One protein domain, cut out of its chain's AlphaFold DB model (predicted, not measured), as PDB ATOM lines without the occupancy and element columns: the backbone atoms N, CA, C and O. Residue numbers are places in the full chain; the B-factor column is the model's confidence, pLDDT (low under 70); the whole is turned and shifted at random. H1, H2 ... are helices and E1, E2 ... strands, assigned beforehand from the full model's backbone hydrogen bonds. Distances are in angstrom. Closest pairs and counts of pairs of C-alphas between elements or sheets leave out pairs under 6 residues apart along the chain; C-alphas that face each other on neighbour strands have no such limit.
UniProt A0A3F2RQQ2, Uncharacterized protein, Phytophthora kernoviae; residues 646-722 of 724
ATOM      1  N   VAL A 646      79.464 114.607 105.534       88.69
ATOM      2  CA  VAL A 646      80.744 114.460 106.233       88.69
ATOM      3  C   VAL A 646      80.590 113.575 107.467       88.69
ATOM      4  O   VAL A 646      79.761 113.835 108.343       88.69
ATOM      5  N   LYS A 647      81.438 112.546 107.579       91.50
ATOM      6  CA  LYS A 647      81.538 111.666 108.754       91.50
ATOM      7  C   LYS A 647      82.759 112.008 109.599       91.50
ATOM      8  O   LYS A 647      83.891 111.829 109.159       91.50
ATOM      9  N   VAL A 648      82.542 112.341 110.867       89.06
ATOM     10  CA  VAL A 648      83.621 112.532 111.849       89.06
ATOM     11  C   VAL A 648      83.623 111.367 112.832       89.06
ATOM     12  O   VAL A 648      82.581 111.000 113.376       89.06
ATOM     13  N   GLN A 649      84.786 110.749 113.065       88.50
ATOM     14  CA  GLN A 649      84.927 109.588 113.949       88.50
ATOM     15  C   GLN A 649      86.004 109.804 115.016       88.50
ATOM     16  O   GLN A 649      87.199 109.839 114.732       88.50
ATOM     17  N   LEU A 650      85.572 109.836 116.276       85.75
ATOM     18  CA  LEU A 650      86.434 109.986 117.444       85.75
ATOM     19  C   LEU A 650      87.050 108.629 117.822       85.75
ATOM     20  O   LEU A 650      86.336 107.632 117.997       85.75
ATOM     21  N   ARG A 651      88.375 108.574 117.989       81.88
ATOM     22  CA  ARG A 651      89.122 107.361 118.371       81.88
ATOM     23  C   ARG A 651      90.142 107.677 119.464       81.88
ATOM     24  O   ARG A 651      90.699 108.765 119.510       81.88
ATOM     25  N   ARG A 652      90.412 106.701 120.331       80.25
ATOM     26  CA  ARG A 652      91.565 106.716 121.243       80.25
ATOM     27  C   ARG A 652      92.852 106.540 120.438       80.25
ATOM     28  O   ARG A 652      92.841 105.832 119.432       80.25
ATOM     29  N   ARG A 653      93.978 107.053 120.950       75.81
ATOM     30  CA  ARG A 653      95.324 106.801 120.392       75.81
ATOM     31  C   ARG A 653      95.660 105.302 120.293       75.81
ATOM     32  O   ARG A 653      96.352 104.893 119.376       75.81
ATOM     33  N   SER A 654      95.087 104.470 121.169       78.00
ATOM     34  CA  SER A 654      95.145 102.998 121.110       78.00
ATOM     35  C   SER A 654      94.177 102.350 120.097       78.00
ATOM     36  O   SER A 654      93.873 101.164 120.189       78.00
ATOM     37  N   GLY A 655      93.624 103.116 119.152       74.31
ATOM     38  CA  GLY A 655      92.789 102.638 118.042       74.31
ATOM     39  C   GLY A 655      91.296 102.432 118.348       74.31
ATOM     40  O   GLY A 655      90.482 102.432 117.417       74.31
ATOM     41  N   GLY A 656      90.905 102.294 119.620       80.00
ATOM     42  CA  GLY A 656      89.511 102.058 120.027       80.00
ATOM     43  C   GLY A 656      88.569 103.229 119.714       80.00
ATOM     44  O   GLY A 656      88.861 104.372 120.057       80.00
ATOM     45  N   ALA A 657      87.422 102.962 119.082       81.69
ATOM     46  CA  ALA A 657      86.444 103.997 118.727       81.69
ATOM     47  C   ALA A 657      85.679 104.528 119.957       81.69
ATOM     48  O   ALA A 657      85.149 103.748 120.748       81.69
ATOM     49  N   LEU A 658      85.592 105.855 120.080       83.12
ATOM     50  CA  LEU A 658      84.876 106.568 121.145       83.12
ATOM     51  C   LEU A 658      83.446 106.925 120.722       83.12
ATOM     52  O   LEU A 658      82.495 106.690 121.465       83.12
ATOM     53  N   GLY A 659      83.303 107.458 119.511       87.38
ATOM     54  CA  GLY A 659      82.071 108.039 118.992       87.38
ATOM     55  C   GLY A 659      82.196 108.376 117.513       87.38
ATOM     56  O   GLY A 659      83.272 108.246 116.932       87.38
ATOM     57  N   HIS A 660      81.095 108.787 116.901       91.00
ATOM     58  CA  HIS A 660      81.086 109.363 115.556       91.00
ATOM     59  C   HIS A 660      79.812 110.179 115.348       91.00
ATOM     60  O   HIS A 660      78.879 110.061 116.139       91.00
ATOM     61  N   PHE A 661      79.763 110.977 114.293       92.12
ATOM     62  CA  PHE A 661      78.552 111.640 113.823       92.12
ATOM     63  C   PHE A 661      78.677 111.942 112.330       92.12
ATOM     64  O   PHE A 661      79.784 111.992 111.792       92.12
ATOM     65  N   TRP A 662      77.534 112.139 111.682       93.44
ATOM     66  CA  TRP A 662      77.440 112.704 110.343       93.44
ATOM     67  C   TRP A 662      76.721 114.049 110.382       93.44
ATOM     68  O   TRP A 662      75.770 114.227 111.155       93.44
ATOM     69  N   PHE A 663      77.137 114.956 109.510       91.88
ATOM     70  CA  PHE A 663      76.446 116.204 109.197       91.88
ATOM     71  C   PHE A 663      76.473 116.436 107.682       91.88
ATOM     72  O   PHE A 663      77.131 115.688 106.960       91.88
ATOM     73  N   HIS A 664      75.743 117.444 107.211       91.31
ATOM     74  CA  HIS A 664      75.778 117.881 105.820       91.31
ATOM     75  C   HIS A 664      76.239 119.342 105.782       91.31
ATOM     76  O   HIS A 664      75.698 120.159 106.530       91.31
ATOM     77  N   THR A 665      77.225 119.686 104.950       88.81
ATOM     78  CA  THR A 665      77.869 121.022 104.969       88.81
ATOM     79  C   THR A 665      76.882 122.173 104.761       88.81
ATOM     80  O   THR A 665      76.909 123.143 105.514       88.81
ATOM     81  N   ALA A 666      75.931 122.020 103.834       85.69
ATOM     82  CA  ALA A 666      74.840 122.973 103.576       85.69
ATOM     83  C   ALA A 666      73.922 123.310 104.782       85.69
ATOM     84  O   ALA A 666      73.095 124.215 104.681       85.69
ATOM     85  N   PHE A 667      74.043 122.595 105.908       87.00
ATOM     86  CA  PHE A 667      73.262 122.808 107.137       87.00
ATOM     87  C   PHE A 667      74.133 123.203 108.340       87.00
ATOM     88  O   PHE A 667      73.660 123.173 109.477       87.00
ATOM     89  N   VAL A 668      75.402 123.552 108.118       86.25
ATOM     90  CA  VAL A 668      76.257 124.149 109.150       86.25
ATOM     91  C   VAL A 668      75.901 125.631 109.288       86.25
ATOM     92  O   VAL A 668      75.788 126.347 108.293       86.25
ATOM     93  N   SER A 669      75.705 126.100 110.520       83.44
ATOM     94  CA  SER A 669      75.283 127.476 110.793       83.44
ATOM     95  C   SER A 669      76.414 128.471 110.543       83.44
ATOM     96  O   SER A 669      77.540 128.253 110.985       83.44
ATOM     97  N   ARG A 670      76.116 129.600 109.892       81.69
ATOM     98  CA  ARG A 670      77.051 130.731 109.788       81.69
ATOM     99  C   ARG A 670      77.080 131.511 111.107       81.69
ATOM    100  O   ARG A 670      76.030 131.875 111.629       81.69
ATOM    101  N   VAL A 671      78.275 131.792 111.615       81.62
ATOM    102  CA  VAL A 671      78.545 132.557 112.841       81.62
ATOM    103  C   VAL A 671      79.548 133.661 112.490       81.62
ATOM    104  O   VAL A 671      80.762 133.472 112.537       81.62
ATOM    105  N   GLY A 672      79.030 134.819 112.070       83.88
ATOM    106  CA  GLY A 672      79.853 135.911 111.539       83.88
ATOM    107  C   GLY A 672      80.564 135.508 110.242       83.88
ATOM    108  O   GLY A 672      79.909 135.184 109.251       83.88
ATOM    109  N   GLU A 673      81.896 135.509 110.263       83.75
ATOM    110  CA  GLU A 673      82.747 135.207 109.100       83.75
ATOM    111  C   GLU A 673      83.072 133.715 108.918       83.75
ATOM    112  O   GLU A 673      83.607 133.325 107.882       83.75
ATOM    113  N   TYR A 674      82.727 132.865 109.887       82.50
ATOM    114  CA  TYR A 674      82.958 131.421 109.825       82.50
ATOM    115  C   TYR A 674      81.652 130.629 109.949       82.50
ATOM    116  O   TYR A 674      80.569 131.177 110.157       82.50
ATOM    117  N   PHE A 675      81.754 129.313 109.808       85.69
ATOM    118  CA  PHE A 675      80.662 128.363 109.982       85.69
ATOM    119  C   PHE A 675      80.957 127.477 111.194       85.69
ATOM    120  O   PHE A 675      82.096 127.055 111.389       85.69
ATOM    121  N   GLU A 676      79.955 127.190 112.023       85.75
ATOM    122  CA  GLU A 676      80.110 126.367 113.224       85.75
ATOM    123  C   GLU A 676      79.056 125.259 113.295       85.75
ATOM    124  O   GLU A 676      77.855 125.485 113.125       85.75
ATOM    125  N   LEU A 677      79.520 124.045 113.594       86.69
ATOM    126  CA  LEU A 677      78.688 122.934 114.033       86.69
ATOM    127  C   LEU A 677      79.033 122.624 115.489       86.69
ATOM    128  O   LEU A 677      80.106 122.094 115.772       86.69
ATOM    129  N   ASN A 678      78.110 122.913 116.400       86.75
ATOM    130  CA  ASN A 678      78.194 122.489 117.794       86.75
ATOM    131  C   ASN A 678      77.268 121.283 118.010       86.75
ATOM    132  O   ASN A 678      76.089 121.358 117.672       86.75
ATOM    133  N   LEU A 679      77.796 120.182 118.547       87.12
ATOM    134  CA  LEU A 679      77.035 118.977 118.885       87.12
ATOM    135  C   LEU A 679      77.215 118.625 120.359       87.12
ATOM    136  O   LEU A 679      78.323 118.312 120.804       87.12
ATOM    137  N   ALA A 680      76.111 118.587 121.100       87.31
ATOM    138  CA  ALA A 680      76.107 118.145 122.489       87.31
ATOM    139  C   ALA A 680      76.332 116.622 122.614       87.31
ATOM    140  O   ALA A 680      76.129 115.845 121.674       87.31
ATOM    141  N   LYS A 681      76.678 116.153 123.822       85.19
ATOM    142  CA  LYS A 681      76.847 114.724 124.161       85.19
ATOM    143  C   LYS A 681      75.698 113.844 123.658       85.19
ATOM    144  O   LYS A 681      75.923 112.715 123.214       85.19
ATOM    145  N   SER A 682      74.473 114.356 123.763       85.31
ATOM    146  CA  SER A 682      73.208 113.723 123.374       85.31
ATOM    147  C   SER A 682      73.031 113.547 121.862       85.31
ATOM    148  O   SER A 682      72.177 112.763 121.455       85.31
ATOM    149  N   GLU A 683      73.846 114.208 121.040       84.00
ATOM    150  CA  GLU A 683      73.722 114.268 119.577       84.00
ATOM    151  C   GLU A 683      74.800 113.472 118.821       84.00
ATOM    152  O   GLU A 683      74.756 113.349 117.590       84.00
ATOM    153  N   ILE A 684      75.764 112.911 119.556       88.88
ATOM    154  CA  ILE A 684      76.909 112.174 119.017       88.88
ATOM    155  C   ILE A 684      76.659 110.662 119.133       88.88
ATOM    156  O   ILE A 684      76.435 110.110 120.220       88.88
ATOM    157  N   ASP A 685      76.743 109.947 118.009       88.62
ATOM    158  CA  ASP A 685      76.443 108.520 117.952       88.62
ATOM    159  C   ASP A 685      77.429 107.691 118.783       88.62
ATOM    160  O   ASP A 685      78.654 107.824 118.698       88.62
ATOM    161  N   LYS A 686      76.857 106.758 119.558       85.06
ATOM    162  CA  LYS A 686      77.483 105.958 120.634       85.06
ATOM    163  C   LYS A 686      77.825 106.746 121.906       85.06
ATOM    164  O   LYS A 686      77.672 106.165 122.977       85.06
ATOM    165  N   VAL A 687      78.198 108.024 121.819       86.19
ATOM    166  CA  VAL A 687      78.515 108.878 122.985       86.19
ATOM    167  C   VAL A 687      77.262 109.185 123.806       86.19
ATOM    168  O   VAL A 687      77.275 108.993 125.021       86.19
ATOM    169  N   ALA A 688      76.141 109.505 123.154       85.56
ATOM    170  CA  ALA A 688      74.855 109.756 123.815       85.56
ATOM    171  C   ALA A 688      74.369 108.595 124.708       85.56
ATOM    172  O   ALA A 688      73.644 108.799 125.680       85.56
ATOM    173  N   LYS A 689      74.810 107.354 124.442       85.56
ATOM    174  CA  LYS A 689      74.480 106.188 125.283       85.56
ATOM    175  C   LYS A 689      75.104 106.259 126.677       85.56
ATOM    176  O   LYS A 689      74.629 105.578 127.578       85.56
ATOM    177  N   ASP A 690      76.154 107.056 126.860       84.25
ATOM    178  CA  ASP A 690      76.813 107.242 128.151       84.25
ATOM    179  C   ASP A 690      75.974 108.068 129.142       84.25
ATOM    180  O   ASP A 690      76.134 107.904 130.348       84.25
ATOM    181  N   VAL A 691      75.016 108.870 128.655       78.69
ATOM    182  CA  VAL A 691      74.009 109.545 129.499       78.69
ATOM    183  C   VAL A 691      73.221 108.500 130.302       78.69
ATOM    184  O   VAL A 691      73.226 108.520 131.528       78.69
ATOM    185  N   LYS A 692      72.679 107.475 129.623       72.56
ATOM    186  CA  LYS A 692      71.956 106.352 130.258       72.56
ATOM    187  C   LYS A 692      72.824 105.475 131.177       72.56
ATOM    188  O   LYS A 692      72.282 104.644 131.896       72.56
ATOM    189  N   ASN A 693      74.149 105.639 131.159       77.38
ATOM    190  CA  ASN A 693      75.079 104.910 132.028       77.38
ATOM    191  C   ASN A 693      75.525 105.721 133.258       77.38
ATOM    192  O   ASN A 693      76.372 105.230 134.006       77.38
ATOM    193  N   GLY A 694      75.002 106.936 133.460       76.94
ATOM    194  CA  GLY A 694      75.428 107.827 134.542       76.94
ATOM    195  C   GLY A 694      76.761 108.525 134.261       76.94
ATOM    196  O   GLY A 694      77.578 108.653 135.161       76.94
ATOM    197  N   HIS A 695      77.005 108.928 133.007       83.44
ATOM    198  CA  HIS A 695      78.136 109.783 132.606       83.44
ATOM    199  C   HIS A 695      79.537 109.207 132.902       83.44
ATOM    200  O   HIS A 695      80.505 109.931 133.111       83.44
ATOM    201  N   LYS A 696      79.660 107.875 132.880       83.38
ATOM    202  CA  LYS A 696      80.875 107.139 133.278       83.38
ATOM    203  C   LYS A 696      82.069 107.282 132.329       83.38
ATOM    204  O   LYS A 696      83.161 106.851 132.693       83.38
ATOM    205  N   LYS A 697      81.885 107.776 131.098       80.12
ATOM    206  CA  LYS A 697      82.961 107.863 130.085       80.12
ATOM    207  C   LYS A 697      83.206 109.264 129.545       80.12
ATOM    208  O   LYS A 697      84.305 109.522 129.068       80.12
ATOM    209  N   PHE A 698      82.195 110.122 129.584       81.69
ATOM    210  CA  PHE A 698      82.268 111.513 129.151       81.69
ATOM    211  C   PHE A 698      81.516 112.361 130.172       81.69
ATOM    212  O   PHE A 698      80.436 111.957 130.614       81.69
ATOM    213  N   ALA A 699      82.028 113.539 130.508       78.25
ATOM    214  CA  ALA A 699      81.343 114.448 131.420       78.25
ATOM    215  C   ALA A 699      79.958 114.883 130.868       78.25
ATOM    216  O   ALA A 699      79.723 114.744 129.660       78.25
ATOM    217  N   PRO A 700      78.989 115.303 131.705       80.00
ATOM    218  CA  PRO A 700      77.687 115.824 131.264       80.00
ATOM    219  C   PRO A 700      77.748 116.873 130.153       80.00
ATOM    220  O   PRO A 700      77.042 116.733 129.156       80.00
ATOM    221  N   GLU A 701      78.651 117.829 130.298       81.50
ATOM    222  CA  GLU A 701      78.930 118.969 129.428       81.50
ATOM    223  C   GLU A 701      79.666 118.624 128.121       81.50
ATOM    224  O   GLU A 701      79.936 119.515 127.321       81.50
ATOM    225  N   PHE A 702      80.038 117.357 127.895       82.25
ATOM    226  CA  PHE A 702      80.857 116.978 126.742       82.25
ATOM    227  C   PHE A 702      80.191 117.384 125.417       82.25
ATOM    228  O   PHE A 702      79.111 116.899 125.085       82.25
ATOM    229  N   ALA A 703      80.871 118.207 124.627       84.06
ATOM    230  CA  ALA A 703      80.419 118.646 123.314       84.06
ATOM    231  C   ALA A 703      81.546 118.516 122.280       84.06
ATOM    232  O   ALA A 703      82.722 118.391 122.628       84.06
ATOM    233  N   VAL A 704      81.180 118.541 121.000       85.75
ATOM    234  CA  VAL A 704      82.120 118.678 119.886       85.75
ATOM    235  C   VAL A 704      81.708 119.889 119.065       85.75
ATOM    236  O   VAL A 704      80.666 119.872 118.412       85.75
ATOM    237  N   ARG A 705      82.558 120.913 119.086       85.06
ATOM    238  CA  ARG A 705      82.492 122.081 118.210       85.06
ATOM    239  C   ARG A 705      83.428 121.861 117.025       85.06
ATOM    240  O   ARG A 705      84.592 121.514 117.219       85.06
ATOM    241  N   LEU A 706      82.930 122.067 115.811       85.19
ATOM    242  CA  LEU A 706      83.721 122.134 114.584       85.19
ATOM    243  C   LEU A 706      83.544 123.517 113.962       85.19
ATOM    244  O   LEU A 706      82.410 123.942 113.735       85.19
ATOM    245  N   ARG A 707      84.657 124.189 113.665       84.06
ATOM    246  CA  ARG A 707      84.695 125.447 112.915       84.06
ATOM    247  C   ARG A 707      85.123 125.164 111.476       84.06
ATOM    248  O   ARG A 707      86.041 124.380 111.252       84.06
ATOM    249  N   PHE A 708      84.471 125.823 110.528       85.31
ATOM    250  CA  PHE A 708      84.757 125.744 109.099       85.31
ATOM    251  C   PHE A 708      84.820 127.147 108.499       85.31
ATOM    252  O   PHE A 708      84.188 128.084 108.985       85.31
ATOM    253  N   GLU A 709      85.539 127.262 107.395       86.12
ATOM    254  CA  GLU A 709      85.608 128.445 106.543       86.12
ATOM    255  C   GLU A 709      85.204 128.016 105.126       86.12
ATOM    256  O   GLU A 709      85.249 126.825 104.803       86.12
ATOM    257  N   LEU A 710      84.809 128.960 104.268       85.75
ATOM    258  CA  LEU A 710      84.590 128.640 102.857       85.75
ATOM    259  C   LEU A 710      85.927 128.256 102.209       85.75
ATOM    260  O   LEU A 710      86.908 128.994 102.315       85.75
ATOM    261  N   ALA A 711      85.957 127.106 101.535       83.88
ATOM    262  CA  ALA A 711      87.125 126.672 100.780       83.88
ATOM    263  C   ALA A 711      87.421 127.673  99.653       83.88
ATOM    264  O   ALA A 711      86.529 128.055  98.893       83.88
ATOM    265  N   THR A 712      88.676 128.103  99.541       85.69
ATOM    266  CA  THR A 712      89.111 128.966  98.438       85.69
ATOM    267  C   THR A 712      89.406 128.135  97.189       85.69
ATOM    268  O   THR A 712      89.648 126.930  97.273       85.69
ATOM    269  N   ALA A 713      89.489 128.775  96.019       80.69
ATOM    270  CA  ALA A 713      89.930 128.098  94.795       80.69
ATOM    271  C   ALA A 713      91.317 127.428  94.950       80.69
ATOM    272  O   ALA A 713      91.559 126.375  94.369       80.69
ATOM    273  N   GLN A 714      92.208 127.987  95.780       78.75
ATOM    274  CA  GLN A 714      93.518 127.388  96.071       78.75
ATOM    275  C   GLN A 714      93.428 126.150  96.977       78.75
ATOM    276  O   GLN A 714      94.268 125.258  96.869       78.75
ATOM    277  N   ASP A 715      92.433 126.087  97.867       80.06
ATOM    278  CA  ASP A 715      92.180 124.897  98.688       80.06
ATOM    279  C   ASP A 715      91.625 123.749  97.829       80.06
ATOM    280  O   ASP A 715      91.997 122.599  98.046       80.06
ATOM    281  N   MET A 716      90.805 124.062  96.816       76.00
ATOM    282  CA  MET A 716      90.281 123.078  95.856       76.00
ATOM    283  C   MET A 716      91.384 122.466  94.979       76.00
ATOM    284  O   MET A 716      91.455 121.246  94.877       76.00
ATOM    285  N   VAL A 717      92.299 123.274  94.425       73.62
ATOM    286  CA  VAL A 717      93.431 122.758  93.619       73.62
ATOM    287  C   VAL A 717      94.311 121.802  94.438       73.62
ATOM    288  O   VAL A 717      94.604 120.694  94.002       73.62
ATOM    289  N   LYS A 718      94.657 122.175  95.679       68.62
ATOM    290  CA  LYS A 718      95.428 121.306  96.590       68.62
ATOM    291  C   LYS A 718      94.701 120.014  96.970       68.62
ATOM    292  O   LYS A 718      95.348 119.072  97.421       68.62
ATOM    293  N   PHE A 719      93.374 119.989  96.865       64.44
ATOM    294  CA  PHE A 719      92.573 118.801  97.126       64.44
ATOM    295  C   PHE A 719      92.588 117.835  95.929       64.44
ATOM    296  O   PHE A 719      92.751 116.629  96.121       64.44
ATOM    297  N   GLU A 720      92.483 118.358  94.705       63.69
ATOM    298  CA  GLU A 720      92.590 117.572  93.467       63.69
ATOM    299  C   GLU A 720      93.978 116.911  93.354       63.69
ATOM    300  O   GLU A 720      94.062 115.692  93.203       63.69
ATOM    301  N   ASP A 721      95.058 117.668  93.593       56.28
ATOM    302  CA  ASP A 721      96.445 117.160  93.615       56.28
ATOM    303  C   ASP A 721      96.703 116.074  94.684       56.28
ATOM    304  O   ASP A 721      97.668 115.319  94.587       56.28
ATOM    305  N   ALA A 722      95.872 116.006  95.732       55.81
ATOM    306  CA  ALA A 722      96.006 115.053  96.838       55.81
ATOM    307  C   ALA A 722      95.080 113.825  96.719       55.81
ATOM    308  O   ALA A 722      95.098 112.959  97.600       55.81
TER     309      ALA A 722
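What this domain is: This is residues 646 to 722 of the 724 residues of an uncharacterized protein of Phytophthora kernoviae (UniProt A0A3F2RQQ2). A small three-stranded sheet, E3 E4 E5, and a two-stranded hairpin, E1 and E2, make a loose body; H1 sits in the loop between E4 and E5 at one end of the length, and residues 711 to 722, with H2, stick out as an arm at the other. The printed part has 77 residues, with elements in the order E1 E2 E3 E4 H1 E5 H2, two helices and five strands; both sheets are antiparallel, and the class is mixed, helices and strands. The whole is loose, with a radius of gyration of the C-alphas of 15.5 A, and only just flat, spanning 47 by 31 by 16 A.

How they stand to each other: In the larger sheet the inner strand E4, residues 674 to 680, is antiparallel to E5, residues 703 to 708, at 165 degrees; N 677 and O 706 are within hydrogen-bond range at 2.9 A. E3, residues 669 to 671, forms a hairpin with E4 at 120 degrees, with N 671 and O 674 2.8 A apart. E1, residues 646 to 651, and E2, residues 657 to 664, form the other hairpin at 167 degrees, with N 648 and O 661 2.9 A apart. E2 is apart from E3, E4 and E5. H1, residues 688 to 693, and H2, residues 713 to 720, are not on the larger sheet. Every O i to N i+4 pair is within range in H2; in H1 0 of 2 are, but 3 of 3 O i to N i+3 pairs.

Where its parts are: E1 begins at C-alpha 646, (80.744, 114.460, 106.233). E2 is 21.8 A long, E4 19.6 A, E5 16.5 A and E1 16.4 A. H2 ends at C-alpha 720, (92.590, 117.572, 93.467).

The domain as a whole: The C-alphas farthest apart, of Gly 694 and Val 717, are 47.1 A apart. The printed part has no cut and no long link. Residues 718 to 722 have pLDDT under 70.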